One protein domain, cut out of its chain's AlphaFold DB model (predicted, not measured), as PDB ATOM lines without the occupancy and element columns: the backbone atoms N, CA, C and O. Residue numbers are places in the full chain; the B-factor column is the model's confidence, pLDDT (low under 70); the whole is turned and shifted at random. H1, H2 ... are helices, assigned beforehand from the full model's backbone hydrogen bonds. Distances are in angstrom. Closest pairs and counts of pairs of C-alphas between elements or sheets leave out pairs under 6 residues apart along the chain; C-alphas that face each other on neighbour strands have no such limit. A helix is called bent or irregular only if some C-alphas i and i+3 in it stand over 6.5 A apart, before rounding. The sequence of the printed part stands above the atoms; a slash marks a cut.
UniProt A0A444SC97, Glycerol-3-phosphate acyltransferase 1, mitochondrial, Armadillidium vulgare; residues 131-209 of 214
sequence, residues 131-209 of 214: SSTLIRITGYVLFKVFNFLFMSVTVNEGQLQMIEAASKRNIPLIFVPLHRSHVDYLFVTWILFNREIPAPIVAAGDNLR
ATOM      1  N   SER A 131     -16.711  16.583 -27.363       69.12
ATOM      2  CA  SER A 131     -17.064  16.998 -28.727       69.12
ATOM      3  C   SER A 131     -16.665  15.923 -29.736       69.12
ATOM      4  O   SER A 131     -15.539  15.427 -29.710       69.12
ATOM      5  N   SER A 132     -17.556  15.601 -30.676       69.75
ATOM      6  CA  SER A 132     -17.285  14.638 -31.754       69.75
ATOM      7  C   SER A 132     -16.094  15.057 -32.620       69.75
ATOM      8  O   SER A 132     -15.285  14.220 -33.018       69.75
ATOM      9  N   THR A 133     -15.938  16.357 -32.870       70.88
ATOM     10  CA  THR A 133     -14.797  16.904 -33.613       70.88
ATOM     11  C   THR A 133     -13.493  16.721 -32.846       70.88
ATOM     12  O   THR A 133     -12.502  16.302 -33.441       70.88
ATOM     13  N   LEU A 134     -13.498  16.973 -31.530       76.44
ATOM     14  CA  LEU A 134     -12.316  16.755 -30.689       76.44
ATOM     15  C   LEU A 134     -11.922  15.281 -30.698       76.44
ATOM     16  O   LEU A 134     -10.775  14.982 -30.999       76.44
ATOM     17  N   ILE A 135     -12.876  14.364 -30.511       77.81
ATOM     18  CA  ILE A 135     -12.620  12.916 -30.564       77.81
ATOM     19  C   ILE A 135     -11.955  12.515 -31.889       77.81
ATOM     20  O   ILE A 135     -10.972  11.777 -31.883       77.81
ATOM     21  N   ARG A 136     -12.442  13.026 -33.029       77.75
ATOM     22  CA  ARG A 136     -11.862  12.722 -34.349       77.75
ATOM     23  C   ARG A 136     -10.427  13.232 -34.492       77.75
ATOM     24  O   ARG A 136      -9.571  12.501 -34.988       77.75
ATOM     25  N   ILE A 137     -10.163  14.467 -34.063       81.25
ATOM     26  CA  ILE A 137      -8.817  15.058 -34.105       81.25
ATOM     27  C   ILE A 137      -7.882  14.277 -33.181       81.25
ATOM     28  O   ILE A 137      -6.805  13.862 -33.604       81.25
ATOM     29  N   THR A 138      -8.313  14.022 -31.946       82.25
ATOM     30  CA  THR A 138      -7.556  13.255 -30.956       82.25
ATOM     31  C   THR A 138      -7.252  11.851 -31.468       82.25
ATOM     32  O   THR A 138      -6.100  11.440 -31.411       82.25
ATOM     33  N   GLY A 139      -8.219  11.145 -32.062       81.12
ATOM     34  CA  GLY A 139      -8.000   9.820 -32.650       81.12
ATOM     35  C   GLY A 139      -6.939   9.817 -33.756       81.12
ATOM     36  O   GLY A 139      -6.074   8.940 -33.778       81.12
ATOM     37  N   TYR A 140      -6.941  10.828 -34.631       83.12
ATOM     38  CA  TYR A 140      -5.926  10.976 -35.681       83.12
ATOM     39  C   TYR A 140      -4.534  11.310 -35.125       83.12
ATOM     40  O   TYR A 140      -3.531  10.741 -35.565       83.12
ATOM     41  N   VAL A 141      -4.457  12.215 -34.146       85.38
ATOM     42  CA  VAL A 141      -3.194  12.569 -33.484       85.38
ATOM     43  C   VAL A 141      -2.618  11.357 -32.754       85.38
ATOM     44  O   VAL A 141      -1.446  11.040 -32.949       85.38
ATOM     45  N   LEU A 142      -3.438  10.631 -31.987       85.06
ATOM     46  CA  LEU A 142      -3.025   9.410 -31.290       85.06
ATOM     47  C   LEU A 142      -2.547   8.340 -32.272       85.06
ATOM     48  O   LEU A 142      -1.518   7.720 -32.027       85.06
ATOM     49  N   PHE A 143      -3.220   8.178 -33.416       84.56
ATOM     50  CA  PHE A 143      -2.753   7.277 -34.469       84.56
ATOM     51  C   PHE A 143      -1.328   7.626 -34.926       84.56
ATOM     52  O   PHE A 143      -0.482   6.737 -35.025       84.56
ATOM     53  N   LYS A 144      -1.014   8.906 -35.165       83.62
ATOM     54  CA  LYS A 144       0.356   9.316 -35.529       83.62
ATOM     55  C   LYS A 144       1.360   9.087 -34.402       83.62
ATOM     56  O   LYS A 144       2.443   8.571 -34.661       83.62
ATOM     57  N   VAL A 145       1.001   9.451 -33.174       85.44
ATOM     58  CA  VAL A 145       1.880   9.306 -32.005       85.44
ATOM     59  C   VAL A 145       2.199   7.835 -31.738       85.44
ATOM     60  O   VAL A 145       3.360   7.496 -31.535       85.44
ATOM     61  N   PHE A 146       1.218   6.934 -31.799       84.00
ATOM     62  CA  PHE A 146       1.460   5.509 -31.559       84.00
ATOM     63  C   PHE A 146       2.254   4.833 -32.670       84.00
ATOM     64  O   PHE A 146       3.098   3.998 -32.361       84.00
ATOM     65  N   ASN A 147       2.070   5.240 -33.929       82.06
ATOM     66  CA  ASN A 147       2.943   4.787 -35.019       82.06
ATOM     67  C   ASN A 147       4.397   5.255 -34.846       82.06
ATOM     68  O   ASN A 147       5.312   4.611 -35.353       82.06
ATOM     69  N   PHE A 148       4.621   6.371 -34.148       83.31
ATOM     70  CA  PHE A 148       5.964   6.842 -33.819       83.31
ATOM     71  C   PHE A 148       6.562   6.110 -32.606       83.31
ATOM     72  O   PHE A 148       7.733   5.745 -32.632       83.31
ATOM     73  N   LEU A 149       5.770   5.886 -31.551       82.25
ATOM     74  CA  LEU A 149       6.251   5.304 -30.292       82.25
ATOM     75  C   LEU A 149       6.440   3.784 -30.344       82.25
ATOM     76  O   LEU A 149       7.375   3.267 -29.734       82.25
ATOM     77  N   PHE A 150       5.561   3.059 -31.037       82.75
ATOM     78  CA  PHE A 150       5.558   1.599 -31.027       82.75
ATOM     79  C   PHE A 150       5.951   1.035 -32.391       82.75
ATOM     80  O   PHE A 150       5.366   1.370 -33.415       82.75
ATOM     81  N   MET A 151       6.923   0.120 -32.402       78.75
ATOM     82  CA  MET A 151       7.280  -0.632 -33.613       78.75
ATOM     83  C   MET A 151       6.301  -1.773 -33.902       78.75
ATOM     84  O   MET A 151       6.063  -2.099 -35.061       78.75
ATOM     85  N   SER A 152       5.753  -2.382 -32.852       78.00
ATOM     86  CA  SER A 152       4.716  -3.406 -32.922       78.00
ATOM     87  C   SER A 152       3.965  -3.435 -31.598       78.00
ATOM     88  O   SER A 152       4.561  -3.228 -30.539       78.00
ATOM     89  N   VAL A 153       2.663  -3.696 -31.659       77.00
ATOM     90  CA  VAL A 153       1.827  -3.905 -30.479       77.00
ATOM     91  C   VAL A 153       1.050  -5.193 -30.680       77.00
ATOM     92  O   VAL A 153       0.357  -5.358 -31.680       77.00
ATOM     93  N   THR A 154       1.155  -6.099 -29.712       79.81
ATOM     94  CA  THR A 154       0.351  -7.320 -29.668       79.81
ATOM     95  C   THR A 154      -0.754  -7.144 -28.636       79.81
ATOM     96  O   THR A 154      -0.479  -6.875 -27.468       79.81
ATOM     97  N   VAL A 155      -2.005  -7.290 -29.068       79.38
ATOM     98  CA  VAL A 155      -3.181  -7.259 -28.192       79.38
ATOM     99  C   VAL A 155      -3.796  -8.653 -28.178       79.38
ATOM    100  O   VAL A 155      -3.933  -9.287 -29.221       79.38
ATOM    101  N   ASN A 156      -4.159  -9.147 -26.994       83.50
ATOM    102  CA  ASN A 156      -4.823 -10.437 -26.869       83.50
ATOM    103  C   ASN A 156      -6.294 -10.312 -27.300       83.50
ATOM    104  O   ASN A 156      -7.119  -9.744 -26.580       83.50
ATOM    105  N   GLU A 157      -6.628 -10.866 -28.466       80.38
ATOM    106  CA  GLU A 157      -7.988 -10.833 -29.022       80.38
ATOM    107  C   GLU A 157      -9.026 -11.499 -28.104       80.38
ATOM    108  O   GLU A 157     -10.164 -11.038 -28.037       80.38
ATOM    109  N   GLY A 158      -8.651 -12.532 -27.341       83.94
ATOM    110  CA  GLY A 158      -9.568 -13.201 -26.412       83.94
ATOM    111  C   GLY A 158     -10.010 -12.287 -25.267       83.94
ATOM    112  O   GLY A 158     -11.193 -12.220 -24.935       83.94
ATOM    113  N   GLN A 159      -9.077 -11.513 -24.706       84.31
ATOM    114  CA  GLN A 159      -9.392 -10.529 -23.663       84.31
ATOM    115  C   GLN A 159     -10.271  -9.399 -24.204       84.31
ATOM    116  O   GLN A 159     -11.188  -8.935 -23.529       84.31
ATOM    117  N   LEU A 160     -10.023  -8.982 -25.444       82.69
ATOM    118  CA  LEU A 160     -10.772  -7.912 -26.089       82.69
ATOM    119  C   LEU A 160     -12.230  -8.310 -26.355       82.69
ATOM    120  O   LEU A 160     -13.140  -7.538 -26.058       82.69
ATOM    121  N   GLN A 161     -12.462  -9.542 -26.816       84.50
ATOM    122  CA  GLN A 161     -13.809 -10.094 -26.997       84.50
ATOM    123  C   GLN A 161     -14.571 -10.218 -25.671       84.50
ATOM    124  O   GLN A 161     -15.772  -9.954 -25.621       84.50
ATOM    125  N   MET A 162     -13.884 -10.574 -24.579       85.50
ATOM    126  CA  MET A 162     -14.497 -10.584 -23.247       85.50
ATOM    127  C   MET A 162     -14.963  -9.189 -22.823       85.50
ATOM    128  O   MET A 162     -16.078  -9.047 -22.318       85.50
ATOM    129  N   ILE A 163     -14.136  -8.162 -23.046       85.94
ATOM    130  CA  ILE A 163     -14.481  -6.767 -22.738       85.94
ATOM    131  C   ILE A 163     -15.666  -6.311 -23.599       85.94
ATOM    132  O   ILE A 163     -16.599  -5.702 -23.077       85.94
ATOM    133  N   GLU A 164     -15.678  -6.651 -24.889       83.31
ATOM    134  CA  GLU A 164     -16.788  -6.335 -25.793       83.31
ATOM    135  C   GLU A 164     -18.103  -6.988 -25.330       83.31
ATOM    136  O   GLU A 164     -19.145  -6.332 -25.246       83.31
ATOM    137  N   ALA A 165     -18.058  -8.272 -24.964       85.62
ATOM    138  CA  ALA A 165     -19.215  -8.991 -24.443       85.62
ATOM    139  C   ALA A 165     -19.710  -8.404 -23.113       85.62
ATOM    140  O   ALA A 165     -20.920  -8.314 -22.897       85.62
ATOM    141  N   ALA A 166     -18.802  -7.980 -22.230       85.06
ATOM    142  CA  ALA A 166     -19.153  -7.342 -20.966       85.06
ATOM    143  C   ALA A 166     -19.758  -5.943 -21.175       85.06
ATOM    144  O   ALA A 166     -20.750  -5.605 -20.528       85.06
ATOM    145  N   SER A 167     -19.236  -5.172 -22.135       81.25
ATOM    146  CA  SER A 167     -19.772  -3.856 -22.502       81.25
ATOM    147  C   SER A 167     -21.216  -3.951 -23.007       81.25
ATOM    148  O   SER A 167     -22.065  -3.162 -22.593       81.25
ATOM    149  N   LYS A 168     -21.540  -4.977 -23.807       82.44
ATOM    150  CA  LYS A 168     -22.912  -5.230 -24.294       82.44
ATOM    151  C   LYS A 168     -23.904  -5.616 -23.190       82.44
ATOM    152  O   LYS A 168     -25.107  -5.484 -23.385       82.44
ATOM    153  N   ARG A 169     -23.426  -6.092 -22.038       83.38
ATOM    154  CA  ARG A 169     -24.268  -6.522 -20.907       83.38
ATOM    155  C   ARG A 169     -24.692  -5.370 -19.982       83.38
ATOM    156  O   ARG A 169     -25.303  -5.644 -18.957       83.38
ATOM    157  N   ASN A 170     -24.390  -4.111 -20.324       73.69
ATOM    158  CA  ASN A 170     -24.652  -2.926 -19.488       73.69
ATOM    159  C   ASN A 170     -24.047  -3.019 -18.071       73.69
ATOM    160  O   ASN A 170     -24.559  -2.426 -17.123       73.69
ATOM    161  N   ILE A 171     -22.951  -3.764 -17.918       79.06
ATOM    162  CA  ILE A 171     -22.211  -3.866 -16.656       79.06
ATOM    163  C   ILE A 171     -21.170  -2.735 -16.636       79.06
ATOM    164  O   ILE A 171     -20.482  -2.546 -17.644       79.06
ATOM    165  N   PRO A 172     -21.018  -1.980 -15.530       79.88
ATOM    166  CA  PRO A 172     -19.988  -0.950 -15.444       79.88
ATOM    167  C   PRO A 172     -18.590  -1.578 -15.525       79.88
ATOM    168  O   PRO A 172     -18.249  -2.471 -14.750       79.88
ATOM    169  N   LEU A 173     -17.773  -1.099 -16.464       82.81
ATOM    170  CA  LEU A 173     -16.394  -1.549 -16.657       82.81
ATOM    171  C   LEU A 173     -15.422  -0.557 -16.022       82.81
ATOM    172  O   LEU A 173     -15.417   0.623 -16.367       82.81
ATOM    173  N   ILE A 174     -14.580  -1.053 -15.114       85.56
ATOM    174  CA  ILE A 174     -13.548  -0.261 -14.442       85.56
ATOM    175  C   ILE A 174     -12.187  -0.725 -14.953       85.56
ATOM    176  O   ILE A 174     -11.780  -1.864 -14.726       85.56
ATOM    177  N   PHE A 175     -11.484   0.167 -15.647       84.56
ATOM    178  CA  PHE A 175     -10.132  -0.080 -16.134       84.56
ATOM    179  C   PHE A 175      -9.125   0.493 -15.141       84.56
ATOM    180  O   PHE A 175      -9.152   1.687 -14.851       84.56
ATOM    181  N   VAL A 176      -8.223  -0.352 -14.643       84.50
ATOM    182  CA  VAL A 176      -7.137   0.055 -13.743       84.50
ATOM    183  C   VAL A 176      -5.812  -0.130 -14.487       84.50
ATOM    184  O   VAL A 176      -5.303  -1.251 -14.550       84.50
ATOM    185  N   PRO A 177      -5.276   0.923 -15.131       76.62
ATOM    186  CA  PRO A 177      -3.998   0.833 -15.825       76.62
ATOM    187  C   PRO A 177      -2.858   0.647 -14.815       76.62
ATOM    188  O   PRO A 177      -2.938   1.102 -13.679       76.62
ATOM    189  N   LEU A 178      -1.751   0.037 -15.243       71.62
ATOM    190  CA  LEU A 178      -0.567  -0.188 -14.397       71.62
ATOM    191  C   LEU A 178       0.190   1.097 -13.981       71.62
ATOM    192  O   LEU A 178       1.222   0.992 -13.328       71.62
ATOM    193  N   HIS A 179      -0.305   2.294 -14.326       65.81
ATOM    194  CA  HIS A 179       0.240   3.615 -13.958       65.81
ATOM    195  C   HIS A 179       1.741   3.825 -14.220       65.81
ATOM    196  O   HIS A 179       2.341   4.744 -13.666       65.81
ATOM    197  N   ARG A 180       2.368   3.017 -15.081       72.62
ATOM    198  CA  ARG A 180       3.808   3.127 -15.327       72.62
ATOM    199  C   ARG A 180       4.123   4.312 -16.236       72.62
ATOM    200  O   ARG A 180       5.196   4.899 -16.115       72.62
ATOM    201  N   SER A 181       3.191   4.690 -17.112       74.69
ATOM    202  CA  SER A 181       3.293   5.892 -17.940       74.69
ATOM    203  C   SER A 181       1.924   6.531 -18.228       74.69
ATOM    204  O   SER A 181       0.897   5.853 -18.264       74.69
ATOM    205  N   HIS A 182       1.897   7.843 -18.507       76.69
ATOM    206  CA  HIS A 182       0.680   8.524 -18.987       76.69
ATOM    207  C   HIS A 182       0.202   8.010 -20.358       76.69
ATOM    208  O   HIS A 182      -0.954   8.185 -20.736       76.69
ATOM    209  N   VAL A 183       1.089   7.359 -21.109       82.00
ATOM    210  CA  VAL A 183       0.775   6.788 -22.419       82.00
ATOM    211  C   VAL A 183      -0.083   5.529 -22.271       82.00
ATOM    212  O   VAL A 183      -0.890   5.252 -23.154       82.00
ATOM    213  N   ASP A 184       0.004   4.816 -21.143       82.62
ATOM    214  CA  ASP A 184      -0.690   3.540 -20.932       82.62
ATOM    215  C   ASP A 184      -2.215   3.699 -21.019       82.62
ATOM    216  O   ASP A 184      -2.883   2.982 -21.767       82.62
ATOM    217  N   TYR A 185      -2.785   4.675 -20.300       83.94
ATOM    218  CA  TYR A 185      -4.233   4.900 -20.335       83.94
ATOM    219  C   TYR A 185      -4.693   5.482 -21.676       83.94
ATOM    220  O   TYR A 185      -5.786   5.147 -22.134       83.94
ATOM    221  N   LEU A 186      -3.868   6.304 -22.341       84.12
ATOM    222  CA  LEU A 186      -4.160   6.806 -23.688       84.12
ATOM    223  C   LEU A 186      -4.208   5.658 -24.697       84.12
ATOM    224  O   LEU A 186      -5.087   5.621 -25.555       84.12
ATOM    225  N   PHE A 187      -3.287   4.707 -24.569       85.12
ATOM    226  CA  PHE A 187      -3.181   3.567 -25.461       85.12
ATOM    227  C   PHE A 187      -4.338   2.578 -25.280       85.12
ATOM    228  O   PHE A 187      -4.966   2.183 -26.263       85.12
ATOM    229  N   VAL A 188      -4.701   2.255 -24.033       85.06
ATOM    230  CA  VAL A 188      -5.896   1.442 -23.731       85.06
ATOM    231  C   VAL A 188      -7.158   2.114 -24.274       85.06
ATOM    232  O   VAL A 188      -7.949   1.474 -24.965       85.06
ATOM    233  N   THR A 189      -7.319   3.417 -24.029       84.31
ATOM    234  CA  THR A 189      -8.459   4.198 -24.535       84.31
ATOM    235  C   THR A 189      -8.536   4.152 -26.061       84.31
ATOM    236  O   THR A 189      -9.616   3.980 -26.620       84.31
ATOM    237  N   TRP A 190      -7.394   4.252 -26.744       82.94
ATOM    238  CA  TRP A 190      -7.314   4.187 -28.202       82.94
ATOM    239  C   TRP A 190      -7.661   2.809 -28.769       82.94
ATOM    240  O   TRP A 190      -8.407   2.733 -29.743       82.94
ATOM    241  N   ILE A 191      -7.190   1.718 -28.154       83.31
ATOM    242  CA  ILE A 191      -7.562   0.354 -28.568       83.31
ATOM    243  C   ILE A 191      -9.076   0.151 -28.450       83.31
ATOM    244  O   ILE A 191      -9.697  -0.349 -29.387       83.31
ATOM    245  N   LEU A 192      -9.665   0.551 -27.319       82.75
ATOM    246  CA  LEU A 192     -11.106   0.429 -27.085       82.75
ATOM    247  C   LEU A 192     -11.899   1.265 -28.095       82.75
ATOM    248  O   LEU A 192     -12.830   0.754 -28.719       82.75
ATOM    249  N   PHE A 193     -11.458   2.503 -28.333       80.12
ATOM    250  CA  PHE A 193     -12.049   3.393 -29.330       80.12
ATOM    251  C   PHE A 193     -12.047   2.775 -30.738       80.12
ATOM    252  O   PHE A 193     -13.057   2.824 -31.434       80.12
ATOM    253  N   ASN A 194     -10.953   2.124 -31.141       77.69
ATOM    254  CA  ASN A 194     -10.833   1.478 -32.457       77.69
ATOM    255  C   ASN A 194     -11.679   0.212 -32.631       77.69
ATOM    256  O   ASN A 194     -11.781  -0.310 -33.744       77.69
ATOM    257  N   ARG A 195     -12.233  -0.318 -31.541       75.69
ATOM    258  CA  ARG A 195     -13.092  -1.507 -31.535       75.69
ATOM    259  C   ARG A 195     -14.556  -1.165 -31.295       75.69
ATOM    260  O   ARG A 195     -15.335  -2.060 -30.993       75.69
ATOM    261  N   GLU A 196     -14.918   0.111 -31.429       75.12
ATOM    262  CA  GLU A 196     -16.278   0.615 -31.198       75.12
ATOM    263  C   GLU A 196     -16.777   0.353 -29.760       75.12
ATOM    264  O   GLU A 196     -17.975   0.408 -29.483       75.12
ATOM    265  N   ILE A 197     -15.858   0.105 -28.819       77.50
ATOM    266  CA  ILE A 197     -16.169  -0.014 -27.394       77.50
ATOM    267  C   ILE A 197     -16.158   1.404 -26.805       77.50
ATOM    268  O   ILE A 197     -15.225   2.166 -27.089       77.50
ATOM    269  N   PRO A 198     -17.157   1.789 -25.984       72.44
ATOM    270  CA  PRO A 198     -17.171   3.092 -25.331       72.44
ATOM    271  C   PRO A 198     -15.848   3.369 -24.615       72.44
ATOM    272  O   PRO A 198     -15.407   2.590 -23.767       72.44
ATOM    273  N   ALA A 199     -15.212   4.481 -24.980       72.69
ATOM    274  CA  ALA A 199     -13.954   4.894 -24.383       72.69
ATOM    275  C   ALA A 199     -14.135   5.117 -22.867       72.69
ATOM    276  O   ALA A 199     -15.128   5.731 -22.459       72.69
ATOM    277  N   PRO A 200     -13.197   4.644 -22.027       75.31
ATOM    278  CA  PRO A 200     -13.285   4.835 -20.588       75.31
ATOM    279  C   PRO A 200     -13.209   6.323 -20.241       75.31
ATOM    280  O   PRO A 200     -12.385   7.065 -20.779       75.31
ATOM    281  N   ILE A 201     -14.059   6.756 -19.310       76.69
ATOM    282  CA  ILE A 201     -13.975   8.103 -18.745       76.69
ATOM    283  C   ILE A 201     -12.834   8.098 -17.731       76.69
ATOM    284  O   ILE A 201     -12.875   7.375 -16.736       76.69
ATOM    285  N   VAL A 202     -11.810   8.904 -17.990       75.81
ATOM    286  CA  VAL A 202     -10.680   9.058 -17.076       75.81
ATOM    287  C   VAL A 202     -11.077  10.053 -15.992       75.81
ATOM    288  O   VAL A 202     -11.247  11.241 -16.263       75.81
ATOM    289  N   ALA A 203     -11.235   9.571 -14.761       71.75
ATOM    290  CA  ALA A 203     -11.403  10.441 -13.606       71.75
ATOM    291  C   ALA A 203     -10.056  11.104 -13.291       71.75
ATOM    292  O   ALA A 203      -9.111  10.445 -12.858       71.75
ATOM    293  N   ALA A 204      -9.964  12.403 -13.542       67.31
ATOM    294  CA  ALA A 204      -8.774  13.201 -13.305       67.31
ATOM    295  C   ALA A 204      -9.133  14.389 -12.401       67.31
ATOM    296  O   ALA A 204     -10.178  15.010 -12.579       67.31
ATOM    297  N   GLY A 205      -8.287  14.679 -11.409       64.31
ATOM    298  CA  GLY A 205      -8.466  15.843 -10.536       64.31
ATOM    299  C   GLY A 205      -8.133  17.163 -11.239       64.31
ATOM    300  O   GLY A 205      -7.681  17.181 -12.386       64.31
ATOM    301  N   ASP A 206      -8.269  18.279 -10.519       65.69
ATOM    302  CA  ASP A 206      -8.042  19.632 -11.056       65.69
ATOM    303  C   ASP A 206      -6.631  19.862 -11.636       65.69
ATOM    304  O   ASP A 206      -6.436  20.751 -12.463       65.69
ATOM    305  N   ASN A 207      -5.657  19.027 -11.266       62.47
ATOM    306  CA  ASN A 207      -4.276  19.090 -11.751       62.47
ATOM    307  C   ASN A 207      -4.102  18.652 -13.224       62.47
ATOM    308  O   ASN A 207      -3.018  18.769 -13.788       62.47
ATOM    309  N   LEU A 208      -5.157  18.135 -13.859       59.38
ATOM    310  CA  LEU A 208      -5.170  17.677 -15.255       59.38
ATOM    311  C   LEU A 208      -6.075  18.534 -16.153       59.38
ATOM    312  O   LEU A 208      -6.405  18.120 -17.266       59.38
ATOM    313  N   ARG A 209      -6.457  19.741 -15.706       58.69
ATOM    314  CA  ARG A 209      -7.217  20.709 -16.515       58.69
ATOM    315  C   ARG A 209      -6.356  21.228 -17.669       58.69
ATOM    316  O   ARG A 209      -5.753  22.294 -17.595       58.69
TER     317      ARG A 209
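This is residues 131 to 209 of the 214 residues of the protein "Glycerol-3-phosphate acyltransferase 1, mitochondrial" of Armadillidium vulgare (UniProt A0A444SC97). What does one see first? Three helices stand in a loose frame: H1 and H2 lie on two sides of it, running roughly opposite ways, and H3 lies between them, crossing near the middle of H1. Two stretches with no named element, residues 169 to 181 and 194 to 209, make up much of the rest, and residues 203 to 209 stick out as a free tail. What is it made of, and how large is it? The printed part has 79 residues, with three named helices in the order H1, H2, H3 and no named strand; its class is all helix. It is only just compact, close to loose, with a radius of gyration of the C-alphas of 13.4 A, and the C-alphas span 34 by 31 by 29 A.

Which helices meet? H1, residues 132 to 149, and H3, residues 182 to 193, only just touch, with 3 pairs of C-alphas within 8 A; the closest C-alphas are those of Gly 139 and Trp 190, 7.2 A apart. H1 touches H3 with residues 139 to 146 alone, and H3 touches H1 with residues 187 to 190 alone. They run opposite ways at a steep tilt of 60 degrees, 10.8 A from centre to centre. Where does H2 stand? H2, residues 157 to 168, touches no helix: it is apart from H1, and only just apart from H3, with their closest C-alphas 8.4 A apart. Are the helix backbones complete? In H1 and H2 every O i to N i+4 pair is within hydrogen-bond range, and in H3 7 of 8 are.

Where does H1 run? It goes from C-alpha 132 at (-17.285, 14.638, -31.754) to C-alpha 149 at (6.251, 5.304, -30.292), 25.4 A from first to last C-alpha. How long are H2 and H3? H2, residues 157 to 168, measures 16.6 A, and H3, residues 182 to 193, measures 17.2 A and ends with C-alpha 193 at (-12.049, 3.393, -29.330). H3 is neither bent nor irregular, but only just: C-alphas 182 and 185 are 6.3 A apart.

How far does it reach? The two C-alphas farthest apart are those of Gly 158 and Asp 206, 36.3 A. Is it unbroken, and which link is long? The printed part has no cut; the link from H1 to H2 is short, with 7 residues, and the link from H2 to H3 is long, with 13. Where is confidence low? The mean pLDDT of the printed part is 78.8, and it is under 70 at residues 131 to 132, residue 179 and residues 204 to 209 of this model.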